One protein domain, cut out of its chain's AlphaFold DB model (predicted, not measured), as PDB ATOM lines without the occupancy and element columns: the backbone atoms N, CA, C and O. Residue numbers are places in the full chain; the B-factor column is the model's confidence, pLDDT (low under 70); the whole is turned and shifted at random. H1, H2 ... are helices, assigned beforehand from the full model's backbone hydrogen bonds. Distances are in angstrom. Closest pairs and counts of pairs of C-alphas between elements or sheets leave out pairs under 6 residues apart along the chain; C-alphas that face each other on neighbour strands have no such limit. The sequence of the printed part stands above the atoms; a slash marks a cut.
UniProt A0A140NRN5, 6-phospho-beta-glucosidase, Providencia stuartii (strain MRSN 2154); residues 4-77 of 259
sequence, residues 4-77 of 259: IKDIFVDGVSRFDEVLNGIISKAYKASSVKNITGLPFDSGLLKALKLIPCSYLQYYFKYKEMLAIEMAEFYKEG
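AT A GLANCE: This is residues 4 to 77 of the 259 residues of the protein "6-phospho-beta-glucosidase" of Providencia stuartii (strain MRSN 2154) (UniProt A0A140NRN5). A loose rod of four helices: H1 and H2 make a helical hairpin in one half, with a long loop between them, and H3 and H4 make a corner in the other half, H4 leading out to the far end. The loop, residues 24 to 41, leaves H1, swings over toward the beginning of H3 and comes back to H2; residues 8 to 13 stick out at one end of the rod and residues 70 to 76 at the other. The printed part has 74 residues with four named helices, in the order H1, H2, H3, H4, and no named strand; the class is all helix, with 37 residues in named elements. The whole is loose, with a radius of gyration of the C-alphas of 14.4 A and spans of 48 by 23 by 18 A.

IN THESE COORDINATES: The printed part begins at Ile 4. Residues 8 to 9 pair with residues 12 to 13, antiparallel, in stretches too short to be named. H1 is residues 15 to 23, 12.1 A from first to last C-alpha, with C-alpha 15 at (-45.240, 22.245, 8.372). H2 is residues 42 to 48, 9.8 A long, and begins with C-alpha 42 at (-32.259, 21.288, 15.549). H3 is residues 54 to 60, 10.3 A long. H4, the longest helix, is residues 62 to 75, 19.9 A long, and ends with C-alpha 75 at (-14.456, 46.015, 9.870).

HOW THE PARTS SIT: H1 and H2 form a hairpin. They touch, and their closest C-alphas, those of Ile 23 and Ser 42, are 5.7 A apart. Their lines stand at a shallow tilt of 31 degrees, opposite ways. H2 and H3 are apart, though they follow each other in the chain. H3 and H4 are close but not clearly touching, with the closest C-alphas, those of Tyr 58 and Met 65, 6.1 A apart. They stand at a steep tilt of 64 degrees, opposite ways. H1 is apart from H3 and from H4, and H2 is apart from H4. In H1, H2 and H4 every O i to N i+4 pair is within hydrogen-bond range; in H3 it is 1 of 3, beside 3 of 4 O i to N i+3 pairs.

THE WHOLE: The two C-alphas farthest apart, those of Gly 11 and Tyr 74, are 48.5 A apart. Without the stretches that stand free, residues 8 to 13 and residues 70 to 76, of which 70 to 75 belong to H4, the body spans 40 by 21 by 18 A. The printed part has no cut. The link from H1 to H2, 18 residues, is long; those from H2 to H3 and from H3 to H4 are tight. The mean pLDDT of the printed part is 88.5, and residue 26 and residues 28 to 36 are under 70.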
ATOM      1  N   ILE A   4     -43.928  31.093  13.018       95.19
ATOM      2  CA  ILE A   4     -44.803  30.351  12.109       95.19
ATOM      3  C   ILE A   4     -45.197  29.046  12.799       95.19
ATOM      4  O   ILE A   4     -44.331  28.233  13.136       95.19
ATOM      5  N   LYS A   5     -46.502  28.863  13.012       94.38
ATOM      6  CA  LYS A   5     -47.078  27.665  13.641       94.38
ATOM      7  C   LYS A   5     -47.419  26.569  12.636       94.38
ATOM      8  O   LYS A   5     -47.331  25.395  12.968       94.38
ATOM      9  N   ASP A   6     -47.823  26.955  11.430       94.06
ATOM     10  CA  ASP A   6     -48.211  26.026  10.374       94.06
ATOM     11  C   ASP A   6     -48.060  26.695   9.001       94.06
ATOM     12  O   ASP A   6     -47.978  27.923   8.902       94.06
ATOM     13  N   ILE A   7     -47.999  25.888   7.946       93.25
ATOM     14  CA  ILE A   7     -47.854  26.305   6.551       93.25
ATOM     15  C   ILE A   7     -48.781  25.426   5.724       93.25
ATOM     16  O   ILE A   7     -48.631  24.209   5.726       93.25
ATOM     17  N   PHE A   8     -49.711  26.032   4.991       93.56
ATOM     18  CA  PHE A   8     -50.664  25.304   4.157       93.56
ATOM     19  C   PHE A   8     -50.366  25.543   2.681       93.56
ATOM     20  O   PHE A   8     -50.208  26.687   2.261       93.56
ATOM     21  N   VAL A   9     -50.333  24.466   1.900       95.31
ATOM     22  CA  VAL A   9     -50.261  24.497   0.433       95.31
ATOM     23  C   VAL A   9     -51.421  23.658  -0.085       95.31
ATOM     24  O   VAL A   9     -51.543  22.491   0.286       95.31
ATOM     25  N   ASP A  10     -52.307  24.276  -0.867       94.06
ATOM     26  CA  ASP A  10     -53.536  23.656  -1.387       94.06
ATOM     27  C   ASP A  10     -54.392  22.986  -0.294       94.06
ATOM     28  O   ASP A  10     -54.916  21.886  -0.452       94.06
ATOM     29  N   GLY A  11     -54.494  23.648   0.864       92.62
ATOM     30  CA  GLY A  11     -55.268  23.175   2.016       92.62
ATOM     31  C   GLY A  11     -54.602  22.068   2.842       92.62
ATOM     32  O   GLY A  11     -55.143  21.679   3.874       92.62
ATOM     33  N   VAL A  12     -53.419  21.592   2.450       96.44
ATOM     34  CA  VAL A  12     -52.669  20.556   3.174       96.44
ATOM     35  C   VAL A  12     -51.550  21.199   3.985       96.44
ATOM     36  O   VAL A  12     -50.763  21.977   3.444       96.44
ATOM     37  N   SER A  13     -51.458  20.862   5.276       96.81
ATOM     38  CA  SER A  13     -50.323  21.292   6.099       96.81
ATOM     39  C   SER A  13     -49.024  20.676   5.571       96.81
ATOM     40  O   SER A  13     -48.920  19.471   5.340       96.81
ATOM     41  N   ARG A  14     -48.022  21.533   5.382       96.88
ATOM     42  CA  ARG A  14     -46.650  21.216   4.968       96.88
ATOM     43  C   ARG A  14     -45.640  21.565   6.056       96.88
ATOM     44  O   ARG A  14     -44.445  21.642   5.787       96.88
ATOM     45  N   PHE A  15     -46.098  21.780   7.289       95.75
ATOM     46  CA  PHE A  15     -45.240  22.245   8.372       95.75
ATOM     47  C   PHE A  15     -44.064  21.302   8.647       95.75
ATOM     48  O   PHE A  15     -42.923  21.753   8.659       95.75
ATOM     49  N   ASP A  16     -44.311  19.999   8.817       95.44
ATOM     50  CA  ASP A  16     -43.235  19.040   9.100       95.44
ATOM     51  C   ASP A  16     -42.256  18.902   7.921       95.44
ATOM     52  O   ASP A  16     -41.053  18.760   8.140       95.44
ATOM     53  N   GLU A  17     -42.742  18.989   6.679       94.44
ATOM     54  CA  GLU A  17     -41.902  19.001   5.473       94.44
ATOM     55  C   GLU A  17     -40.942  20.199   5.496       94.44
ATOM     56  O   GLU A  17     -39.723  20.032   5.402       94.44
ATOM     57  N   VAL A  18     -41.477  21.404   5.722       93.31
ATOM     58  CA  VAL A  18     -40.686  22.638   5.791       93.31
ATOM     59  C   VAL A  18     -39.733  22.628   6.985       93.31
ATOM     60  O   VAL A  18     -38.554  22.943   6.825       93.31
ATOM     61  N   LEU A  19     -40.196  22.227   8.171       93.00
ATOM     62  CA  LEU A  19     -39.379  22.159   9.383       93.00
ATOM     63  C   LEU A  19     -38.197  21.196   9.201       93.00
ATOM     64  O   LEU A  19     -37.057  21.550   9.511       93.00
ATOM     65  N   ASN A  20     -38.443  20.002   8.657       92.25
ATOM     66  CA  ASN A  20     -37.390  19.026   8.383       92.25
ATOM     67  C   ASN A  20     -36.428  19.523   7.299       92.25
ATOM     68  O   ASN A  20     -35.215  19.332   7.426       92.25
ATOM     69  N   GLY A  21     -36.933  20.200   6.268       90.31
ATOM     70  CA  GLY A  21     -36.102  20.823   5.241       90.31
ATOM     71  C   GLY A  21     -35.206  21.942   5.785       90.31
ATOM     72  O   GLY A  21     -34.036  22.020   5.411       90.31
ATOM     73  N   ILE A  22     -35.689  22.753   6.733       88.31
ATOM     74  CA  ILE A  22     -34.875  23.754   7.447       88.31
ATOM     75  C   ILE A  22     -33.797  23.065   8.295       88.31
ATOM     76  O   ILE A  22     -32.621  23.420   8.206       88.31
ATOM     77  N   ILE A  23     -34.166  22.052   9.089       88.00
ATOM     78  CA  ILE A  23     -33.239  21.328   9.979       88.00
ATOM     79  C   ILE A  23     -32.125  20.630   9.186       88.00
ATOM     80  O   ILE A  23     -30.955  20.687   9.566       88.00
ATOM     81  N   SER A  24     -32.484  19.982   8.079       86.75
ATOM     82  CA  SER A  24     -31.546  19.305   7.174       86.75
ATOM     83  C   SER A  24     -30.762  20.261   6.272       86.75
ATOM     84  O   SER A  24     -29.871  19.812   5.554       86.75
ATOM     85  N   LYS A  25     -31.064  21.568   6.312       81.62
ATOM     86  CA  LYS A  25     -30.515  22.612   5.429       81.62
ATOM     87  C   LYS A  25     -30.849  22.420   3.943       81.62
ATOM     88  O   LYS A  25     -30.245  23.080   3.099       81.62
ATOM     89  N   ALA A  26     -31.816  21.560   3.621       62.12
ATOM     90  CA  ALA A  26     -32.381  21.450   2.278       62.12
ATOM     91  C   ALA A  26     -33.126  22.735   1.876       62.12
ATOM     92  O   ALA A  26     -33.118  23.119   0.708       62.12
ATOM     93  N   TYR A  27     -33.703  23.440   2.854       71.62
ATOM     94  CA  TYR A  27     -34.280  24.770   2.681       71.62
ATOM     95  C   TYR A  27     -33.440  25.815   3.403       71.62
ATOM     96  O   TYR A  27     -33.065  25.656   4.567       71.62
ATOM     97  N   LYS A  28     -33.172  26.928   2.717       66.00
ATOM     98  CA  LYS A  28     -32.653  28.132   3.362       66.00
ATOM     99  C   LYS A  28     -33.839  28.926   3.884       66.00
ATOM    100  O   LYS A  28     -34.677  29.352   3.095       66.00
ATOM    101  N   ALA A  29     -33.898  29.137   5.196       62.09
ATOM    102  CA  ALA A  29     -34.816  30.119   5.755       62.09
ATOM    103  C   ALA A  29     -34.542  31.481   5.098       62.09
ATOM    104  O   ALA A  29     -33.386  31.903   4.998       62.09
ATOM    105  N   SER A  30     -35.589  32.156   4.625       59.34
ATOM    106  CA  SER A  30     -35.469  33.525   4.131       59.34
ATOM    107  C   SER A  30     -35.012  34.419   5.285       59.34
ATOM    108  O   SER A  30     -35.734  34.569   6.270       59.34
ATOM    109  N   SER A  31     -33.815  34.993   5.182       58.47
ATOM    110  CA  SER A  31     -33.328  35.997   6.126       58.47
ATOM    111  C   SER A  31     -33.386  37.380   5.492       58.47
ATOM    112  O   SER A  31     -33.166  37.554   4.291       58.47
ATOM    113  N   VAL A  32     -33.674  38.386   6.311       59.56
ATOM    114  CA  VAL A  32     -33.496  39.781   5.909       59.56
ATOM    115  C   VAL A  32     -31.998  40.089   5.794       59.56
ATOM    116  O   VAL A  32     -31.182  39.541   6.534       59.56
ATOM    117  N   LYS A  33     -31.611  40.957   4.852       64.94
ATOM    118  CA  LYS A  33     -30.192  41.256   4.557       64.94
ATOM    119  C   LYS A  33     -29.427  41.884   5.728       64.94
ATOM    120  O   LYS A  33     -28.206  41.919   5.691       64.94
ATOM    121  N   ASN A  34     -30.134  42.406   6.724       60.25
ATOM    122  CA  ASN A  34     -29.573  42.997   7.937       60.25
ATOM    123  C   ASN A  34     -29.337  41.988   9.072       60.25
ATOM    124  O   ASN A  34     -28.920  42.415  10.137       60.25
ATOM    125  N   ILE A  35     -29.613  40.693   8.878       61.91
ATOM    126  CA  ILE A  35     -29.355  39.663   9.891       61.91
ATOM    127  C   ILE A  35     -28.534  38.541   9.266       61.91
ATOM    128  O   ILE A  35     -28.979  37.875   8.325       61.91
ATOM    129  N   THR A  36     -27.357  38.291   9.834       66.75
ATOM    130  CA  THR A  36     -26.571  37.096   9.521       66.75
ATOM    131  C   THR A  36     -27.355  35.862   9.963       66.75
ATOM    132  O   THR A  36     -27.676  35.704  11.133       66.75
ATOM    133  N   GLY A  37     -27.727  35.001   9.012       70.50
ATOM    134  CA  GLY A  37     -28.561  33.830   9.279       70.50
ATOM    135  C   GLY A  37     -27.797  32.720   9.998       70.50
ATOM    136  O   GLY A  37     -27.206  31.861   9.343       70.50
ATOM    137  N   LEU A  38     -27.835  32.702  11.329       81.75
ATOM    138  CA  LEU A  38     -27.370  31.576  12.130       81.75
ATOM    139  C   LEU A  38     -28.482  30.523  12.237       81.75
ATOM    140  O   LEU A  38     -29.604  30.846  12.640       81.75
ATOM    141  N   PRO A  39     -28.204  29.247  11.924       86.31
ATOM    142  CA  PRO A  39     -29.203  28.199  12.068       86.31
ATOM    143  C   PRO A  39     -29.559  28.005  13.547       86.31
ATOM    144  O   PRO A  39     -28.678  27.879  14.404       86.31
ATOM    145  N   PHE A  40     -30.856  27.958  13.850       90.69
ATOM    146  CA  PHE A  40     -31.339  27.531  15.162       90.69
ATOM    147  C   PHE A  40     -30.956  26.072  15.428       90.69
ATOM    148  O   PHE A  40     -30.769  25.287  14.497       90.69
ATOM    149  N   ASP A  41     -30.828  25.721  16.709       93.19
ATOM    150  CA  ASP A  41     -30.543  24.342  17.090       93.19
ATOM    151  C   ASP A  41     -31.668  23.402  16.628       93.19
ATOM    152  O   ASP A  41     -32.857  23.710  16.734       93.19
ATOM    153  N   SER A  42     -31.290  22.237  16.101       93.38
ATOM    154  CA  SER A  42     -32.259  21.288  15.549       93.38
ATOM    155  C   SER A  42     -33.142  20.644  16.620       93.38
ATOM    156  O   SER A  42     -34.313  20.375  16.354       93.38
ATOM    157  N   GLY A  43     -32.606  20.407  17.822       94.94
ATOM    158  CA  GLY A  43     -33.362  19.896  18.962       94.94
ATOM    159  C   GLY A  43     -34.383  20.920  19.439       94.94
ATOM    160  O   GLY A  43     -35.550  20.574  19.618       94.94
ATOM    161  N   LEU A  44     -33.976  22.191  19.518       94.88
ATOM    162  CA  LEU A  44     -34.875  23.311  19.794       94.88
ATOM    163  C   LEU A  44     -36.022  23.371  18.782       94.88
ATOM    164  O   LEU A  44     -37.174  23.367  19.193       94.88
ATOM    165  N   LEU A  45     -35.741  23.387  17.475       94.44
ATOM    166  CA  LEU A  45     -36.791  23.469  16.448       94.44
ATOM    167  C   LEU A  45     -37.774  22.287  16.516       94.44
ATOM    168  O   LEU A  45     -38.987  22.478  16.400       94.44
ATOM    169  N   LYS A  46     -37.269  21.069  16.755       94.44
ATOM    170  CA  LYS A  46     -38.097  19.861  16.911       94.44
ATOM    171  C   LYS A  46     -38.987  19.911  18.148       94.44
ATOM    172  O   LYS A  46     -40.131  19.477  18.059       94.44
ATOM    173  N   ALA A  47     -38.469  20.404  19.273       96.31
ATOM    174  CA  ALA A  47     -39.204  20.494  20.533       96.31
ATOM    175  C   ALA A  47     -40.187  21.674  20.552       96.31
ATOM    176  O   ALA A  47     -41.297  21.551  21.067       96.31
ATOM    177  N   LEU A  48     -39.791  22.805  19.966       95.94
ATOM    178  CA  LEU A  48     -40.597  24.017  19.907       95.94
ATOM    179  C   LEU A  48     -41.817  23.833  19.002       95.94
ATOM    180  O   LEU A  48     -42.878  24.358  19.322       95.94
ATOM    181  N   LYS A  49     -41.667  23.090  17.891       95.75
ATOM    182  CA  LYS A  49     -42.704  22.927  16.853       95.75
ATOM    183  C   LYS A  49     -43.271  24.270  16.369       95.75
ATOM    184  O   LYS A  49     -44.439  24.381  16.027       95.75
ATOM    185  N   LEU A  50     -42.398  25.272  16.288       95.94
ATOM    186  CA  LEU A  50     -42.632  26.565  15.651       95.94
ATOM    187  C   LEU A  50     -41.379  26.940  14.862       95.94
ATOM    188  O   LEU A  50     -40.264  26.607  15.275       95.94
ATOM    189  N   ILE A  51     -41.546  27.675  13.765       94.88
ATOM    190  CA  ILE A  51     -40.421  28.226  13.005       94.88
ATOM    191  C   ILE A  51     -40.248  29.705  13.398       94.88
ATOM    192  O   ILE A  51     -41.118  30.523  13.091       94.88
ATOM    193  N   PRO A  52     -39.158  30.071  14.096       94.19
ATOM    194  CA  PRO A  52     -38.886  31.450  14.489       94.19
ATOM    195  C   PRO A  52     -38.443  32.315  13.295       94.19
ATOM    196  O   PRO A  52     -37.641  31.879  12.466       94.19
ATOM    197  N   CYS A  53     -38.907  33.568  13.224       92.12
ATOM    198  CA  CYS A  53     -38.355  34.557  12.290       92.12
ATOM    199  C   CYS A  53     -36.887  34.906  12.612       92.12
ATOM    200  O   CYS A  53     -36.406  34.703  13.727       92.12
ATOM    201  N   SER A  54     -36.160  35.488  11.653       89.88
ATOM    202  CA  SER A  54     -34.720  35.755  11.801       89.88
ATOM    203  C   SER A  54     -34.365  36.683  12.970       89.88
ATOM    204  O   SER A  54     -33.300  36.506  13.550       89.88
ATOM    205  N   TYR A  55     -35.244  37.615  13.354       92.56
ATOM    206  CA  TYR A  55     -35.026  38.525  14.493       92.56
ATOM    207  C   TYR A  55     -34.995  37.808  15.848       92.56
ATOM    208  O   TYR A  55     -34.408  38.315  16.800       92.56
ATOM    209  N   LEU A  56     -35.554  36.600  15.950       94.94
ATOM    210  CA  LEU A  56     -35.478  35.810  17.181       94.94
ATOM    211  C   LEU A  56     -34.049  35.331  17.492       94.94
ATOM    212  O   LEU A  56     -33.781  34.914  18.617       94.94
ATOM    213  N   GLN A  57     -33.108  35.452  16.551       93.38
ATOM    214  CA  GLN A  57     -31.688  35.203  16.819       93.38
ATOM    215  C   GLN A  57     -31.114  36.158  17.872       93.38
ATOM    216  O   GLN A  57     -30.285  35.728  18.663       93.38
ATOM    217  N   TYR A  58     -31.610  37.396  17.974       95.06
ATOM    218  CA  TYR A  58     -31.192  38.323  19.033       95.06
ATOM    219  C   TYR A  58     -31.491  37.807  20.443       95.06
ATOM    220  O   TYR A  58     -30.792  38.160  21.383       95.06
ATOM    221  N   TYR A  59     -32.485  36.930  20.586       95.62
ATOM    222  CA  TYR A  59     -32.946  36.422  21.878       95.62
ATOM    223  C   TYR A  59     -32.424  35.006  22.150       95.62
ATOM    224  O   TYR A  59     -31.990  34.701  23.256       95.62
ATOM    225  N   PHE A  60     -32.410  34.134  21.137       95.06
ATOM    226  CA  PHE A  60     -31.924  32.754  21.284       95.06
ATOM    227  C   PHE A  60     -30.415  32.588  21.045       95.06
ATOM    228  O   PHE A  60     -29.864  31.542  21.382       95.06
ATOM    229  N   LYS A  61     -29.754  33.571  20.421       94.44
ATOM    230  CA  LYS A  61     -28.330  33.548  20.033       94.44
ATOM    231  C   LYS A  61     -27.652  34.893  20.302       94.44
ATOM    232  O   LYS A  61     -26.858  35.381  19.499       94.44
ATOM    233  N   TYR A  62     -28.017  35.529  21.413       94.00
ATOM    234  CA  TYR A  62     -27.609  36.902  21.710       94.00
ATOM    235  C   TYR A  62     -26.078  37.083  21.707       94.00
ATOM    236  O   TYR A  62     -25.582  38.072  21.175       94.00
ATOM    237  N   LYS A  63     -25.317  36.111  22.241       95.62
ATOM    238  CA  LYS A  63     -23.845  36.168  22.300       95.62
ATOM    239  C   LYS A  63     -23.237  36.178  20.904       95.62
ATOM    240  O   LYS A  63     -22.328  36.954  20.627       95.62
ATOM    241  N   GLU A  64     -23.731  35.303  20.036       95.12
ATOM    242  CA  GLU A  64     -23.262  35.178  18.664       95.12
ATOM    243  C   GLU A  64     -23.644  36.404  17.836       95.12
ATOM    244  O   GLU A  64     -22.799  36.921  17.109       95.12
ATOM    245  N   MET A  65     -24.875  36.902  17.985       94.56
ATOM    246  CA  MET A  65     -25.324  38.120  17.306       94.56
ATOM    247  C   MET A  65     -24.484  39.332  17.713       94.56
ATOM    248  O   MET A  65     -23.977  40.026  16.837       94.56
ATOM    249  N   LEU A  66     -24.242  39.527  19.014       95.25
ATOM    250  CA  LEU A  66     -23.398  40.616  19.506       95.25
ATOM    251  C   LEU A  66     -21.962  40.511  18.970       95.25
ATOM    252  O   LEU A  66     -21.393  41.504  18.525       95.25
ATOM    253  N   ALA A  67     -21.375  39.310  18.968       95.69
ATOM    254  CA  ALA A  67     -20.028  39.105  18.437       95.69
ATOM    255  C   ALA A  67     -19.935  39.439  16.937       95.69
ATOM    256  O   ALA A  67     -18.949  40.036  16.501       95.69
ATOM    257  N   ILE A  68     -20.960  39.082  16.155       93.50
ATOM    258  CA  ILE A  68     -21.054  39.421  14.730       93.50
ATOM    259  C   ILE A  68     -21.154  40.936  14.549       93.50
ATOM    260  O   ILE A  68     -20.369  41.503  13.792       93.50
ATOM    261  N   GLU A  69     -22.054  41.602  15.271       93.94
ATOM    262  CA  GLU A  69     -22.255  43.051  15.164       93.94
ATOM    263  C   GLU A  69     -21.004  43.836  15.575       93.94
ATOM    264  O   GLU A  69     -20.634  44.805  14.910       93.94
ATOM    265  N   MET A  70     -20.287  43.387  16.611       96.19
ATOM    266  CA  MET A  70     -18.996  43.964  16.990       96.19
ATOM    267  C   MET A  70     -17.946  43.778  15.889       96.19
ATOM    268  O   MET A  70     -17.227  44.720  15.560       96.19
ATOM    269  N   ALA A  71     -17.849  42.584  15.297       94.56
ATOM    270  CA  ALA A  71     -16.905  42.326  14.213       94.56
ATOM    271  C   ALA A  71     -17.208  43.178  12.967       94.56
ATOM    272  O   ALA A  71     -16.291  43.743  12.367       94.56
ATOM    273  N   GLU A  72     -18.483  43.313  12.596       92.75
ATOM    274  CA  GLU A  72     -18.935  44.181  11.503       92.75
ATOM    275  C   GLU A  72     -18.612  45.650  11.792       92.75
ATOM    276  O   GLU A  72     -18.030  46.326  10.940       92.75
ATOM    277  N   PHE A  73     -18.886  46.115  13.015       93.94
ATOM    278  CA  PHE A  73     -18.570  47.471  13.452       93.94
ATOM    279  C   PHE A  73     -17.084  47.809  13.280       93.94
ATOM    280  O   PHE A  73     -16.762  48.852  12.711       93.94
ATOM    281  N   TYR A  74     -16.175  46.920  13.698       94.62
ATOM    282  CA  TYR A  74     -14.731  47.146  13.558       94.62
ATOM    283  C   TYR A  74     -14.213  47.018  12.119       94.62
ATOM    284  O   TYR A  74     -13.169  47.588  11.802       94.62
ATOM    285  N   LYS A  75     -14.905  46.274  11.246       92.75
ATOM    286  CA  LYS A  75     -14.456  46.015   9.870       92.75
ATOM    287  C   LYS A  75     -15.030  47.004   8.851       92.75
ATOM    288  O   LYS A  75     -14.285  47.558   8.047       92.75
ATOM    289  N   GLU A  76     -16.348  47.183   8.838       88.25
ATOM    290  CA  GLU A  76     -17.086  47.923   7.798       88.25
ATOM    291  C   GLU A  76     -17.904  49.096   8.364       88.25
ATOM    292  O   GLU A  76     -18.371  49.952   7.601       88.25
ATOM    293  N   GLY A  77     -18.020  49.169   9.693       92.75
ATOM    294  CA  GLY A  77     -18.859  50.114  10.416       92.75
ATOM    295  C   GLY A  77     -20.238  49.537  10.729       92.75
ATOM    296  O   GLY A  77     -20.535  48.367  10.505       92.75
TER     297      GLY A  77